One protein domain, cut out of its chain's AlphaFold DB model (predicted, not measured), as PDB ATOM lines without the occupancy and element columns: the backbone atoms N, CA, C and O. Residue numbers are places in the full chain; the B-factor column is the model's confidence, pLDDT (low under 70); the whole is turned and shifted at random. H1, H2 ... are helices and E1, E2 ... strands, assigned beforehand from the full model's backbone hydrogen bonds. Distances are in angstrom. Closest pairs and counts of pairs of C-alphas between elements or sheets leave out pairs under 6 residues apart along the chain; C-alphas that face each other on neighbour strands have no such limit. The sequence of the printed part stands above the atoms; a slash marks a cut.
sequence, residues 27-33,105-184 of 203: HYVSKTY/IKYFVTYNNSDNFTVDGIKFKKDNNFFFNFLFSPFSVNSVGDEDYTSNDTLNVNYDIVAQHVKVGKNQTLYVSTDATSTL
ATOM      1  N   HIS A  27     162.907 -63.553  68.729       80.38
ATOM      2  CA  HIS A  27     162.508 -63.299  67.349       80.38
ATOM      3  C   HIS A  27     163.717 -63.432  66.430       80.38
ATOM      4  O   HIS A  27     164.721 -62.734  66.598       80.38
ATOM      5  N   TYR A  28     163.600 -64.316  65.451       81.31
ATOM      6  CA  TYR A  28     164.572 -64.532  64.396       81.31
ATOM      7  C   TYR A  28     163.948 -64.185  63.046       81.31
ATOM      8  O   TYR A  28     162.734 -64.239  62.854       81.31
ATOM      9  N   VAL A  29     164.811 -63.830  62.104       82.56
ATOM     10  CA  VAL A  29     164.467 -63.680  60.691       82.56
ATOM     11  C   VAL A  29     165.244 -64.751  59.951       82.56
ATOM     12  O   VAL A  29     166.451 -64.905  60.201       82.56
ATOM     13  N   SER A  30     164.568 -65.512  59.092       86.88
ATOM     14  CA  SER A  30     165.264 -66.507  58.289       86.88
ATOM     15  C   SER A  30     166.234 -65.821  57.327       86.88
ATOM     16  O   SER A  30     166.045 -64.699  56.852       86.88
ATOM     17  N   LYS A  31     167.347 -66.495  57.087       91.56
ATOM     18  CA  LYS A  31     168.344 -66.132  56.090       91.56
ATOM     19  C   LYS A  31     168.208 -67.075  54.911       91.56
ATOM     20  O   LYS A  31     167.774 -68.211  55.059       91.56
ATOM     21  N   THR A  32     168.641 -66.618  53.748       91.31
ATOM     22  CA  THR A  32     168.673 -67.433  52.534       91.31
ATOM     23  C   THR A  32     170.103 -67.816  52.194       91.31
ATOM     24  O   THR A  32     170.995 -66.962  52.186       91.31
ATOM     25  N   TYR A  33     170.317 -69.087  51.883       91.12
ATOM     26  CA  TYR A  33     171.504 -69.574  51.200       91.12
ATOM     27  C   TYR A  33     171.125 -69.896  49.755       91.12
ATOM     28  O   TYR A  33     170.120 -70.562  49.523       91.12
ATOM     29  N   ILE A 105     167.569 -71.825  49.686       91.12
ATOM     30  CA  ILE A 105     167.361 -72.573  50.920       91.12
ATOM     31  C   ILE A 105     167.225 -71.577  52.067       91.12
ATOM     32  O   ILE A 105     168.122 -70.758  52.301       91.12
ATOM     33  N   LYS A 106     166.122 -71.640  52.813       91.00
ATOM     34  CA  LYS A 106     165.968 -70.839  54.030       91.00
ATOM     35  C   LYS A 106     166.604 -71.543  55.221       91.00
ATOM     36  O   LYS A 106     166.466 -72.750  55.400       91.00
ATOM     37  N   TYR A 107     167.259 -70.776  56.079       90.75
ATOM     38  CA  TYR A 107     167.848 -71.271  57.315       90.75
ATOM     39  C   TYR A 107     167.808 -70.208  58.408       90.75
ATOM     40  O   TYR A 107     167.725 -69.010  58.137       90.75
ATOM     41  N   PHE A 108     167.934 -70.621  59.658       90.19
ATOM     42  CA  PHE A 108     168.171 -69.702  60.764       90.19
ATOM     43  C   PHE A 108     169.074 -70.346  61.813       90.19
ATOM     44  O   PHE A 108     169.260 -71.559  61.860       90.19
ATOM     45  N   VAL A 109     169.673 -69.503  62.651       88.94
ATOM     46  CA  VAL A 109     170.547 -69.941  63.738       88.94
ATOM     47  C   VAL A 109     169.990 -69.394  65.040       88.94
ATOM     48  O   VAL A 109     169.837 -68.182  65.193       88.94
ATOM     49  N   THR A 110     169.707 -70.294  65.972       85.94
ATOM     50  CA  THR A 110     169.160 -69.972  67.294       85.94
ATOM     51  C   THR A 110     170.115 -70.419  68.396       85.94
ATOM     52  O   THR A 110     171.004 -71.238  68.158       85.94
ATOM     53  N   TYR A 111     169.969 -69.878  69.605       83.44
ATOM     54  CA  TYR A 111     170.725 -70.359  70.763       83.44
ATOM     55  C   TYR A 111     170.079 -71.619  71.345       83.44
ATOM     56  O   TYR A 111     168.854 -71.713  71.419       83.44
ATOM     57  N   ASN A 112     170.894 -72.563  71.825       76.31
ATOM     58  CA  ASN A 112     170.433 -73.884  72.286       76.31
ATOM     59  C   ASN A 112     169.431 -73.832  73.457       76.31
ATOM     60  O   ASN A 112     168.697 -74.796  73.676       76.31
ATOM     61  N   ASN A 113     169.415 -72.728  74.207       69.94
ATOM     62  CA  ASN A 113     168.536 -72.460  75.348       69.94
ATOM     63  C   ASN A 113     167.252 -71.690  74.980       69.94
ATOM     64  O   ASN A 113     166.566 -71.194  75.872       69.94
ATOM     65  N   SER A 114     166.954 -71.523  73.691       67.81
ATOM     66  CA  SER A 114     165.726 -70.860  73.244       67.81
ATOM     67  C   SER A 114     164.576 -71.864  73.277       67.81
ATOM     68  O   SER A 114     164.431 -72.673  72.363       67.81
ATOM     69  N   ASP A 115     163.785 -71.837  74.349       65.19
ATOM     70  CA  ASP A 115     162.668 -72.776  74.546       65.19
ATOM     71  C   ASP A 115     161.472 -72.457  73.633       65.19
ATOM     72  O   ASP A 115     160.800 -73.360  73.135       65.19
ATOM     73  N   ASN A 116     161.234 -71.164  73.385       75.56
ATOM     74  CA  ASN A 116     160.225 -70.661  72.456       75.56
ATOM     75  C   ASN A 116     160.840 -69.562  71.595       75.56
ATOM     76  O   ASN A 116     161.491 -68.643  72.108       75.56
ATOM     77  N   PHE A 117     160.614 -69.631  70.292       78.19
ATOM     78  CA  PHE A 117     161.086 -68.610  69.375       78.19
ATOM     79  C   PHE A 117     160.137 -68.444  68.197       78.19
ATOM     80  O   PHE A 117     159.301 -69.299  67.932       78.19
ATOM     81  N   THR A 118     160.270 -67.324  67.505       79.25
ATOM     82  CA  THR A 118     159.475 -66.980  66.335       79.25
ATOM     83  C   THR A 118     160.417 -66.741  65.168       79.25
ATOM     84  O   THR A 118     161.362 -65.967  65.318       79.25
ATOM     85  N   VAL A 119     160.178 -67.384  64.028       79.62
ATOM     86  CA  VAL A 119     160.926 -67.155  62.777       79.62
ATOM     87  C   VAL A 119     159.937 -66.695  61.723       79.62
ATOM     88  O   VAL A 119     158.906 -67.328  61.546       79.62
ATOM     89  N   ASP A 120     160.209 -65.559  61.085       80.94
ATOM     90  CA  ASP A 120     159.348 -64.986  60.037       80.94
ATOM     91  C   ASP A 120     157.863 -64.847  60.446       80.94
ATOM     92  O   ASP A 120     156.954 -64.902  59.625       80.94
ATOM     93  N   GLY A 121     157.610 -64.635  61.743       73.88
ATOM     94  CA  GLY A 121     156.261 -64.499  62.307       73.88
ATOM     95  C   GLY A 121     155.596 -65.816  62.724       73.88
ATOM     96  O   GLY A 121     154.547 -65.776  63.367       73.88
ATOM     97  N   ILE A 122     156.220 -66.960  62.443       74.19
ATOM     98  CA  ILE A 122     155.733 -68.292  62.815       74.19
ATOM     99  C   ILE A 122     156.310 -68.674  64.171       74.19
ATOM    100  O   ILE A 122     157.506 -68.518  64.410       74.19
ATOM    101  N   LYS A 123     155.448 -69.142  65.077       75.25
ATOM    102  CA  LYS A 123     155.823 -69.509  66.445       75.25
ATOM    103  C   LYS A 123     156.254 -70.958  66.524       75.25
ATOM    104  O   LYS A 123     155.543 -71.857  66.088       75.25
ATOM    105  N   PHE A 124     157.359 -71.167  67.212       71.31
ATOM    106  CA  PHE A 124     158.009 -72.447  67.354       71.31
ATOM    107  C   PHE A 124     158.214 -72.783  68.826       71.31
ATOM    108  O   PHE A 124     158.605 -71.935  69.639       71.31
ATOM    109  N   LYS A 125     157.961 -74.047  69.162       67.88
ATOM    110  CA  LYS A 125     158.257 -74.621  70.473       67.88
ATOM    111  C   LYS A 125     159.312 -75.689  70.282       67.88
ATOM    112  O   LYS A 125     159.176 -76.537  69.406       67.88
ATOM    113  N   LYS A 126     160.361 -75.649  71.098       63.44
ATOM    114  CA  LYS A 126     161.338 -76.730  71.119       63.44
ATOM    115  C   LYS A 126     160.665 -77.964  71.724       63.44
ATOM    116  O   LYS A 126     160.338 -77.960  72.911       63.44
ATOM    117  N   ASP A 127     160.436 -78.998  70.922       56.66
ATOM    118  CA  ASP A 127     159.881 -80.248  71.434       56.66
ATOM    119  C   ASP A 127     160.889 -80.911  72.380       56.66
ATOM    120  O   ASP A 127     161.951 -81.390  71.987       56.66
ATOM    121  N   ASN A 128     160.546 -80.955  73.667       49.25
ATOM    122  CA  ASN A 128     161.361 -81.572  74.714       49.25
ATOM    123  C   ASN A 128     161.305 -83.115  74.700       49.25
ATOM    124  O   ASN A 128     161.760 -83.754  75.649       49.25
ATOM    125  N   ASN A 129     160.823 -83.742  73.619       45.88
ATOM    126  CA  ASN A 129     160.815 -85.201  73.435       45.88
ATOM    127  C   ASN A 129     162.203 -85.775  73.073       45.88
ATOM    128  O   ASN A 129     162.331 -86.781  72.376       45.88
ATOM    129  N   PHE A 130     163.256 -85.176  73.634       44.94
ATOM    130  CA  PHE A 130     164.645 -85.627  73.570       44.94
ATOM    131  C   PHE A 130     164.809 -87.090  74.022       44.94
ATOM    132  O   PHE A 130     165.657 -87.806  73.503       44.94
ATOM    133  N   PHE A 131     163.972 -87.574  74.950       37.81
ATOM    134  CA  PHE A 131     164.116 -88.920  75.517       37.81
ATOM    135  C   PHE A 131     163.581 -90.065  74.640       37.81
ATOM    136  O   PHE A 131     164.119 -91.167  74.721       37.81
ATOM    137  N   PHE A 132     162.568 -89.842  73.794       39.78
ATOM    138  CA  PHE A 132     162.003 -90.919  72.962       39.78
ATOM    139  C   PHE A 132     162.744 -91.101  71.626       39.78
ATOM    140  O   PHE A 132     162.873 -92.233  71.167       39.78
ATOM    141  N   ASN A 133     163.319 -90.036  71.047       37.47
ATOM    142  CA  ASN A 133     164.103 -90.129  69.803       37.47
ATOM    143  C   ASN A 133     165.525 -90.687  70.001       37.47
ATOM    144  O   ASN A 133     166.083 -91.288  69.081       37.47
ATOM    145  N   PHE A 134     166.103 -90.540  71.199       40.19
ATOM    146  CA  PHE A 134     167.473 -90.982  71.499       40.19
ATOM    147  C   PHE A 134     167.603 -92.505  71.678       40.19
ATOM    148  O   PHE A 134     168.667 -93.069  71.442       40.19
ATOM    149  N   LEU A 135     166.526 -93.190  72.081       36.81
ATOM    150  CA  LEU A 135     166.536 -94.644  72.294       36.81
ATOM    151  C   LEU A 135     166.461 -95.455  70.989       36.81
ATOM    152  O   LEU A 135     166.801 -96.636  71.002       36.81
ATOM    153  N   PHE A 136     166.055 -94.835  69.873       36.62
ATOM    154  CA  PHE A 136     165.828 -95.528  68.597       36.62
ATOM    155  C   PHE A 136     166.564 -94.921  67.390       36.62
ATOM    156  O   PHE A 136     166.540 -95.518  66.316       36.62
ATOM    157  N   SER A 137     167.261 -93.786  67.537       35.03
ATOM    158  CA  SER A 137     168.106 -93.229  66.473       35.03
ATOM    159  C   SER A 137     169.305 -92.454  67.048       35.03
ATOM    160  O   SER A 137     169.124 -91.612  67.928       35.03
ATOM    161  N   PRO A 138     170.543 -92.676  66.567       33.56
ATOM    162  CA  PRO A 138     171.698 -91.860  66.960       33.56
ATOM    163  C   PRO A 138     171.679 -90.437  66.359       33.56
ATOM    164  O   PRO A 138     172.612 -89.668  66.585       33.56
ATOM    165  N   PHE A 139     170.627 -90.067  65.620       41.44
ATOM    166  CA  PHE A 139     170.473 -88.785  64.931       41.44
ATOM    167  C   PHE A 139     169.144 -88.148  65.348       41.44
ATOM    168  O   PHE A 139     168.106 -88.373  64.737       41.44
ATOM    169  N   SER A 140     169.153 -87.392  66.447       41.09
ATOM    170  CA  SER A 140     167.957 -86.679  66.907       41.09
ATOM    171  C   SER A 140     167.630 -85.520  65.961       41.09
ATOM    172  O   SER A 140     168.260 -84.466  66.036       41.09
ATOM    173  N   VAL A 141     166.636 -85.718  65.094       48.56
ATOM    174  CA  VAL A 141     166.007 -84.656  64.303       48.56
ATOM    175  C   VAL A 141     165.045 -83.892  65.212       48.56
ATOM    176  O   VAL A 141     164.093 -84.469  65.736       48.56
ATOM    177  N   ASN A 142     165.298 -82.599  65.425       54.88
ATOM    178  CA  ASN A 142     164.308 -81.706  66.027       54.88
ATOM    179  C   ASN A 142     163.568 -81.019  64.876       54.88
ATOM    180  O   ASN A 142     164.124 -80.105  64.265       54.88
ATOM    181  N   SER A 143     162.363 -81.497  64.561       53.44
ATOM    182  CA  SER A 143     161.432 -80.764  63.700       53.44
ATOM    183  C   SER A 143     160.799 -79.635  64.505       53.44
ATOM    184  O   SER A 143     160.597 -79.765  65.719       53.44
ATOM    185  N   VAL A 144     160.555 -78.502  63.858       53.69
ATOM    186  CA  VAL A 144     160.023 -77.318  64.518       53.69
ATOM    187  C   VAL A 144     158.960 -76.683  63.619       53.69
ATOM    188  O   VAL A 144     159.311 -76.026  62.651       53.69
ATOM    189  N   GLY A 145     157.681 -76.817  63.997       52.22
ATOM    190  CA  GLY A 145     156.527 -76.145  63.363       52.22
ATOM    191  C   GLY A 145     155.930 -76.842  62.129       52.22
ATOM    192  O   GLY A 145     156.425 -77.878  61.711       52.22
ATOM    193  N   ASP A 146     154.839 -76.268  61.593       48.97
ATOM    194  CA  ASP A 146     154.143 -76.718  60.362       48.97
ATOM    195  C   ASP A 146     154.931 -76.395  59.074       48.97
ATOM    196  O   ASP A 146     154.650 -76.959  58.022       48.97
ATOM    197  N   GLU A 147     155.905 -75.479  59.143       54.75
ATOM    198  CA  GLU A 147     156.907 -75.286  58.093       54.75
ATOM    199  C   GLU A 147     158.144 -76.087  58.502       54.75
ATOM    200  O   GLU A 147     158.788 -75.767  59.501       54.75
ATOM    201  N   ASP A 148     158.425 -77.158  57.767       70.44
ATOM    202  CA  ASP A 148     159.388 -78.211  58.082       70.44
ATOM    203  C   ASP A 148     160.846 -77.689  58.188       70.44
ATOM    204  O   ASP A 148     161.675 -77.850  57.293       70.44
ATOM    205  N   TYR A 149     161.217 -77.049  59.298       74.00
ATOM    206  CA  TYR A 149     162.615 -76.743  59.617       74.00
ATOM    207  C   TYR A 149     163.222 -77.866  60.457       74.00
ATOM    208  O   TYR A 149     162.721 -78.186  61.538       74.00
ATOM    209  N   THR A 150     164.361 -78.406  60.019       77.25
ATOM    210  CA  THR A 150     165.060 -79.488  60.727       77.25
ATOM    211  C   THR A 150     166.481 -79.100  61.138       77.25
ATOM    212  O   THR A 150     167.160 -78.295  60.493       77.25
ATOM    213  N   SER A 151     166.936 -79.652  62.268       79.94
ATOM    214  CA  SER A 151     168.317 -79.530  62.753       79.94
ATOM    215  C   SER A 151     169.013 -80.885  62.753       79.94
ATOM    216  O   SER A 151     168.457 -81.835  63.308       79.94
ATOM    217  N   ASN A 152     170.254 -80.938  62.261       70.56
ATOM    218  CA  ASN A 152     171.098 -82.139  62.261       70.56
ATOM    219  C   ASN A 152     170.406 -83.362  61.634       70.56
ATOM    220  O   ASN A 152     170.505 -84.481  62.140       70.56
ATOM    221  N   ASP A 153     169.668 -83.111  60.559       70.81
ATOM    222  CA  ASP A 153     168.879 -84.108  59.859       70.81
ATOM    223  C   ASP A 153     169.590 -84.520  58.575       70.81
ATOM    224  O   ASP A 153     169.705 -83.736  57.636       70.81
ATOM    225  N   THR A 154     170.071 -85.760  58.546       65.56
ATOM    226  CA  THR A 154     170.752 -86.342  57.385       65.56
ATOM    227  C   THR A 154     169.797 -86.677  56.239       65.56
ATOM    228  O   THR A 154     170.259 -86.959  55.135       65.56
ATOM    229  N   LEU A 155     168.481 -86.662  56.477       72.50
ATOM    230  CA  LEU A 155     167.465 -86.835  55.437       72.50
ATOM    231  C   LEU A 155     167.127 -85.510  54.747       72.50
ATOM    232  O   LEU A 155     166.667 -85.517  53.604       72.50
ATOM    233  N   ASN A 156     167.403 -84.378  55.397       80.88
ATOM    234  CA  ASN A 156     167.290 -83.069  54.776       80.88
ATOM    235  C   ASN A 156     168.559 -82.767  53.967       80.88
ATOM    236  O   ASN A 156     169.548 -82.254  54.491       80.88
ATOM    237  N   VAL A 157     168.509 -83.035  52.660       81.50
ATOM    238  CA  VAL A 157     169.620 -82.777  51.725       81.50
ATOM    239  C   VAL A 157     170.106 -81.319  51.742       81.50
ATOM    240  O   VAL A 157     171.285 -81.060  51.497       81.50
ATOM    241  N   ASN A 158     169.237 -80.370  52.103       87.56
ATOM    242  CA  ASN A 158     169.583 -78.954  52.202       87.56
ATOM    243  C   ASN A 158     170.451 -78.647  53.424       87.56
ATOM    244  O   ASN A 158     171.205 -77.668  53.422       87.56
ATOM    245  N   TYR A 159     170.371 -79.475  54.471       88.12
ATOM    246  CA  TYR A 159     171.101 -79.254  55.712       88.12
ATOM    247  C   TYR A 159     172.613 -79.269  55.481       88.12
ATOM    248  O   TYR A 159     173.295 -78.313  55.851       88.12
ATOM    249  N   ASP A 160     173.133 -80.300  54.811       86.25
ATOM    250  CA  ASP A 160     174.570 -80.440  54.547       86.25
ATOM    251  C   ASP A 160     175.112 -79.294  53.686       86.25
ATOM    252  O   ASP A 160     176.197 -78.766  53.955       86.25
ATOM    253  N   ILE A 161     174.334 -78.860  52.691       87.69
ATOM    254  CA  ILE A 161     174.675 -77.730  51.818       87.69
ATOM    255  C   ILE A 161     174.889 -76.464  52.654       87.69
ATOM    256  O   ILE A 161     175.910 -75.783  52.515       87.69
ATOM    257  N   VAL A 162     173.945 -76.143  53.542       90.44
ATOM    258  CA  VAL A 162     174.012 -74.930  54.368       90.44
ATOM    259  C   VAL A 162     175.073 -75.067  55.465       90.44
ATOM    260  O   VAL A 162     175.844 -74.130  55.695       90.44
ATOM    261  N   ALA A 163     175.164 -76.226  56.120       88.75
ATOM    262  CA  ALA A 163     176.082 -76.476  57.231       88.75
ATOM    263  C   ALA A 163     177.561 -76.333  56.832       88.75
ATOM    264  O   ALA A 163     178.373 -75.875  57.638       88.75
ATOM    265  N   GLN A 164     177.913 -76.650  55.582       87.88
ATOM    266  CA  GLN A 164     179.270 -76.453  55.052       87.88
ATOM    267  C   GLN A 164     179.669 -74.971  54.917       87.88
ATOM    268  O   GLN A 164     180.859 -74.654  54.913       87.88
ATOM    269  N   HIS A 165     178.697 -74.058  54.821       88.81
ATOM    270  CA  HIS A 165     178.936 -72.648  54.489       88.81
ATOM    271  C   HIS A 165     178.582 -71.680  55.625       88.81
ATOM    272  O   HIS A 165     179.055 -70.539  55.645       88.81
ATOM    273  N   VAL A 166     177.779 -72.117  56.596       89.56
ATOM    274  CA  VAL A 166     177.343 -71.293  57.724       89.56
ATOM    275  C   VAL A 166     178.188 -71.578  58.963       89.56
ATOM    276  O   VAL A 166     178.265 -72.697  59.457       89.56
ATOM    277  N   LYS A 167     178.789 -70.527  59.531       88.38
ATOM    278  CA  LYS A 167     179.479 -70.620  60.824       88.38
ATOM    279  C   LYS A 167     178.459 -70.659  61.960       88.38
ATOM    280  O   LYS A 167     177.793 -69.658  62.221       88.38
ATOM    281  N   VAL A 168     178.397 -71.786  62.662       87.56
ATOM    282  CA  VAL A 168     177.541 -71.993  63.837       87.56
ATOM    283  C   VAL A 168     178.408 -71.989  65.098       87.56
ATOM    284  O   VAL A 168     179.416 -72.692  65.178       87.56
ATOM    285  N   GLY A 169     178.060 -71.158  66.084       86.44
ATOM    286  CA  GLY A 169     178.762 -71.111  67.366       86.44
ATOM    287  C   GLY A 169     178.477 -72.333  68.249       86.44
ATOM    288  O   GLY A 169     177.451 -72.985  68.112       86.44
ATOM    289  N   LYS A 170     179.346 -72.606  69.233       84.31
ATOM    290  CA  LYS A 170     179.228 -73.777  70.137       84.31
ATOM    291  C   LYS A 170     177.888 -73.887  70.889       84.31
ATOM    292  O   LYS A 170     177.481 -74.987  71.235       84.31
ATOM    293  N   ASN A 171     177.219 -72.761  71.143       85.00
ATOM    294  CA  ASN A 171     175.941 -72.695  71.867       85.00
ATOM    295  C   ASN A 171     174.760 -72.373  70.942       85.00
ATOM    296  O   ASN A 171     173.745 -71.842  71.400       85.00
ATOM    297  N   GLN A 172     174.931 -72.610  69.645       86.50
ATOM    298  CA  GLN A 172     173.939 -72.324  68.625       86.50
ATOM    299  C   GLN A 172     173.557 -73.598  67.879       86.50
ATOM    300  O   GLN A 172     174.370 -74.506  67.720       86.50
ATOM    301  N   THR A 173     172.319 -73.633  67.406       85.81
ATOM    302  CA  THR A 173     171.779 -74.692  66.558       85.81
ATOM    303  C   THR A 173     171.363 -74.077  65.228       85.81
ATOM    304  O   THR A 173     170.719 -73.022  65.201       85.81
ATOM    305  N   LEU A 174     171.761 -74.724  64.133       87.81
ATOM    306  CA  LEU A 174     171.315 -74.411  62.780       87.81
ATOM    307  C   LEU A 174     170.030 -75.184  62.488       87.81
ATOM    308  O   LEU A 174     169.980 -76.397  62.686       87.81
ATOM    309  N   TYR A 175     169.039 -74.468  61.981       87.06
ATOM    310  CA  TYR A 175     167.810 -75.028  61.446       87.06
ATOM    311  C   TYR A 175     167.719 -74.672  59.971       87.06
ATOM    312  O   TYR A 175     167.953 -73.518  59.594       87.06
ATOM    313  N   VAL A 176     167.397 -75.660  59.147       87.38
ATOM    314  CA  VAL A 176     167.319 -75.526  57.691       87.38
ATOM    315  C   VAL A 176     165.950 -76.004  57.240       87.38
ATOM    316  O   VAL A 176     165.469 -77.026  57.721       87.38
ATOM    317  N   SER A 177     165.325 -75.241  56.352       87.06
ATOM    318  CA  SER A 177     164.056 -75.606  55.723       87.06
ATOM    319  C   SER A 177     164.240 -76.896  54.920       87.06
ATOM    320  O   SER A 177     165.236 -77.032  54.200       87.06
ATOM    321  N   THR A 178     163.330 -77.856  55.047       81.94
ATOM    322  CA  THR A 178     163.273 -79.026  54.152       81.94
ATOM    323  C   THR A 178     162.871 -78.599  52.747       81.94
ATOM    324  O   THR A 178     163.385 -79.146  51.776       81.94
ATOM    325  N   ASP A 179     162.045 -77.558  52.640       82.81
ATOM    326  CA  ASP A 179     161.656 -76.975  51.370       82.81
ATOM    327  C   ASP A 179     162.698 -75.969  50.887       82.81
ATOM    328  O   ASP A 179     163.127 -75.066  51.620       82.81
ATOM    329  N   ALA A 180     163.060 -76.088  49.615       84.38
ATOM    330  CA  ALA A 180     163.840 -75.100  48.894       84.38
ATOM    331  C   ALA A 180     163.031 -74.559  47.718       84.38
ATOM    332  O   ALA A 180     162.265 -75.271  47.073       84.38
ATOM    333  N   THR A 181     163.206 -73.274  47.420       87.25
ATOM    334  CA  THR A 181     162.622 -72.694  46.210       87.25
ATOM    335  C   THR A 181     163.593 -72.868  45.054       87.25
ATOM    336  O   THR A 181     164.689 -72.307  45.070       87.25
ATOM    337  N   SER A 182     163.176 -73.607  44.032       88.06
ATOM    338  CA  SER A 182     163.975 -73.853  42.834       88.06
ATOM    339  C   SER A 182     163.591 -72.896  41.707       88.06
ATOM    340  O   SER A 182     162.411 -72.672  41.436       88.06
ATOM    341  N   THR A 183     164.572 -72.298  41.031       88.88
ATOM    342  CA  THR A 183     164.339 -71.428  39.869       88.88
ATOM    343  C   THR A 183     165.295 -71.749  38.730       88.88
ATOM    344  O   THR A 183     166.517 -71.677  38.864       88.88
ATOM    345  N   LEU A 184     164.723 -72.027  37.564       86.62
ATOM    346  CA  LEU A 184     165.427 -72.178  36.307       86.62
ATOM    347  C   LEU A 184     165.500 -70.831  35.583       86.62
ATOM    348  O   LEU A 184     164.498 -70.306  35.094       86.62
TER     349      LEU A 184
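This is residues 27 to 33 and 105 to 184 of the 203 residues of an uncharacterized protein of Thermoanaerobacterium saccharolyticum (strain DSM 8691 / JW/SL-YS485) (UniProt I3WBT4). A twisted sheet of five antiparallel strands has the short helix H2 over one face and the small hairpin of E3 and E4 over part of the other, the hairpin coming near E2 and E5 to make a loose, partly closed ring of strands. H1 lies at one end of the longest axis, and the last residues of E7 make the other end. The printed part has 87 residues, with two named helices and seven named strands in the order E1 E2 E3 E4 H1 E5 E6 H2 E7; the large sheet runs E1 E2 E7 E6 E5, and the class is mixed, helices and strands. It is compact, with a radius of gyration of the C-alphas of 12.8 A, and elongated, spanning 42 by 27 by 26 A.

E1 is residues 31 to 33, 6.8 A long, and starts with C-alpha 31 at (168.344, -66.132, 56.090). E2 is residues 105 to 111, 20.2 A. E3, residues 116 to 119, and E4, residues 122 to 125, are 10.3 A each. H1 is residues 130 to 134, 6.4 A, with C-alpha 130 at (164.645, -85.627, 73.570). E5 is residues 142 to 144, 6.3 A, and E6 residues 149 to 151, 7.1 A. H2 is residues 157 to 163, 10.6 A. E7, residues 172 to 184, is 33.4 A long, bends by 57 degrees at residue 178, and ends with C-alpha 184 at (165.427, -72.178, 36.307).

In the large sheet E1 and E5 are the edge strands. E1 and E2 are antiparallel, with N 31 and O 107 2.8 A apart. E2 and E7 are antiparallel at 170 degrees, with N 108 and O 175 at 2.9 A. E7 and E6 are antiparallel at 133 degrees, with N 150 and O 176 at 2.9 A. E5 and E6 form a hairpin, with N 144 and O 149 at 3.2 A. H2 is on this sheet at a height of 7.7 A, over E7, slantwise to it at 56 degrees on the local plane; the closest C-alphas are those of Tyr 159 and Val 176, 5.7 A apart. E3 and E4 form another hairpin, with N 119 and O 122 at 2.9 A. The closest C-alphas of E4 and E5 are those of Phe 124 and Val 144, 6.0 A apart. Residues 27 to 28 pair in parallel with residues 118 to 119 of E3. H1 is not on the large sheet. Of the O i to N i+4 pairs, 0 of 1 in H1 and 2 of 3 in H2 are within hydrogen-bond range; of its O i to N i+3 pairs, H1 has 0 of 2.

The C-alphas farthest apart, of Phe 131 and Leu 184, are 42.7 A apart. Residues 34 to 104 are not printed, and C-alphas 33 and 105 are 5.1 A apart across this cut. Of the links that are printed whole, H1 to E5 and H2 to E7 are short and the others tight. Mean pLDDT of the printed part is 73.1, with residues 113 to 115, 125 to 147 and 154 under 70.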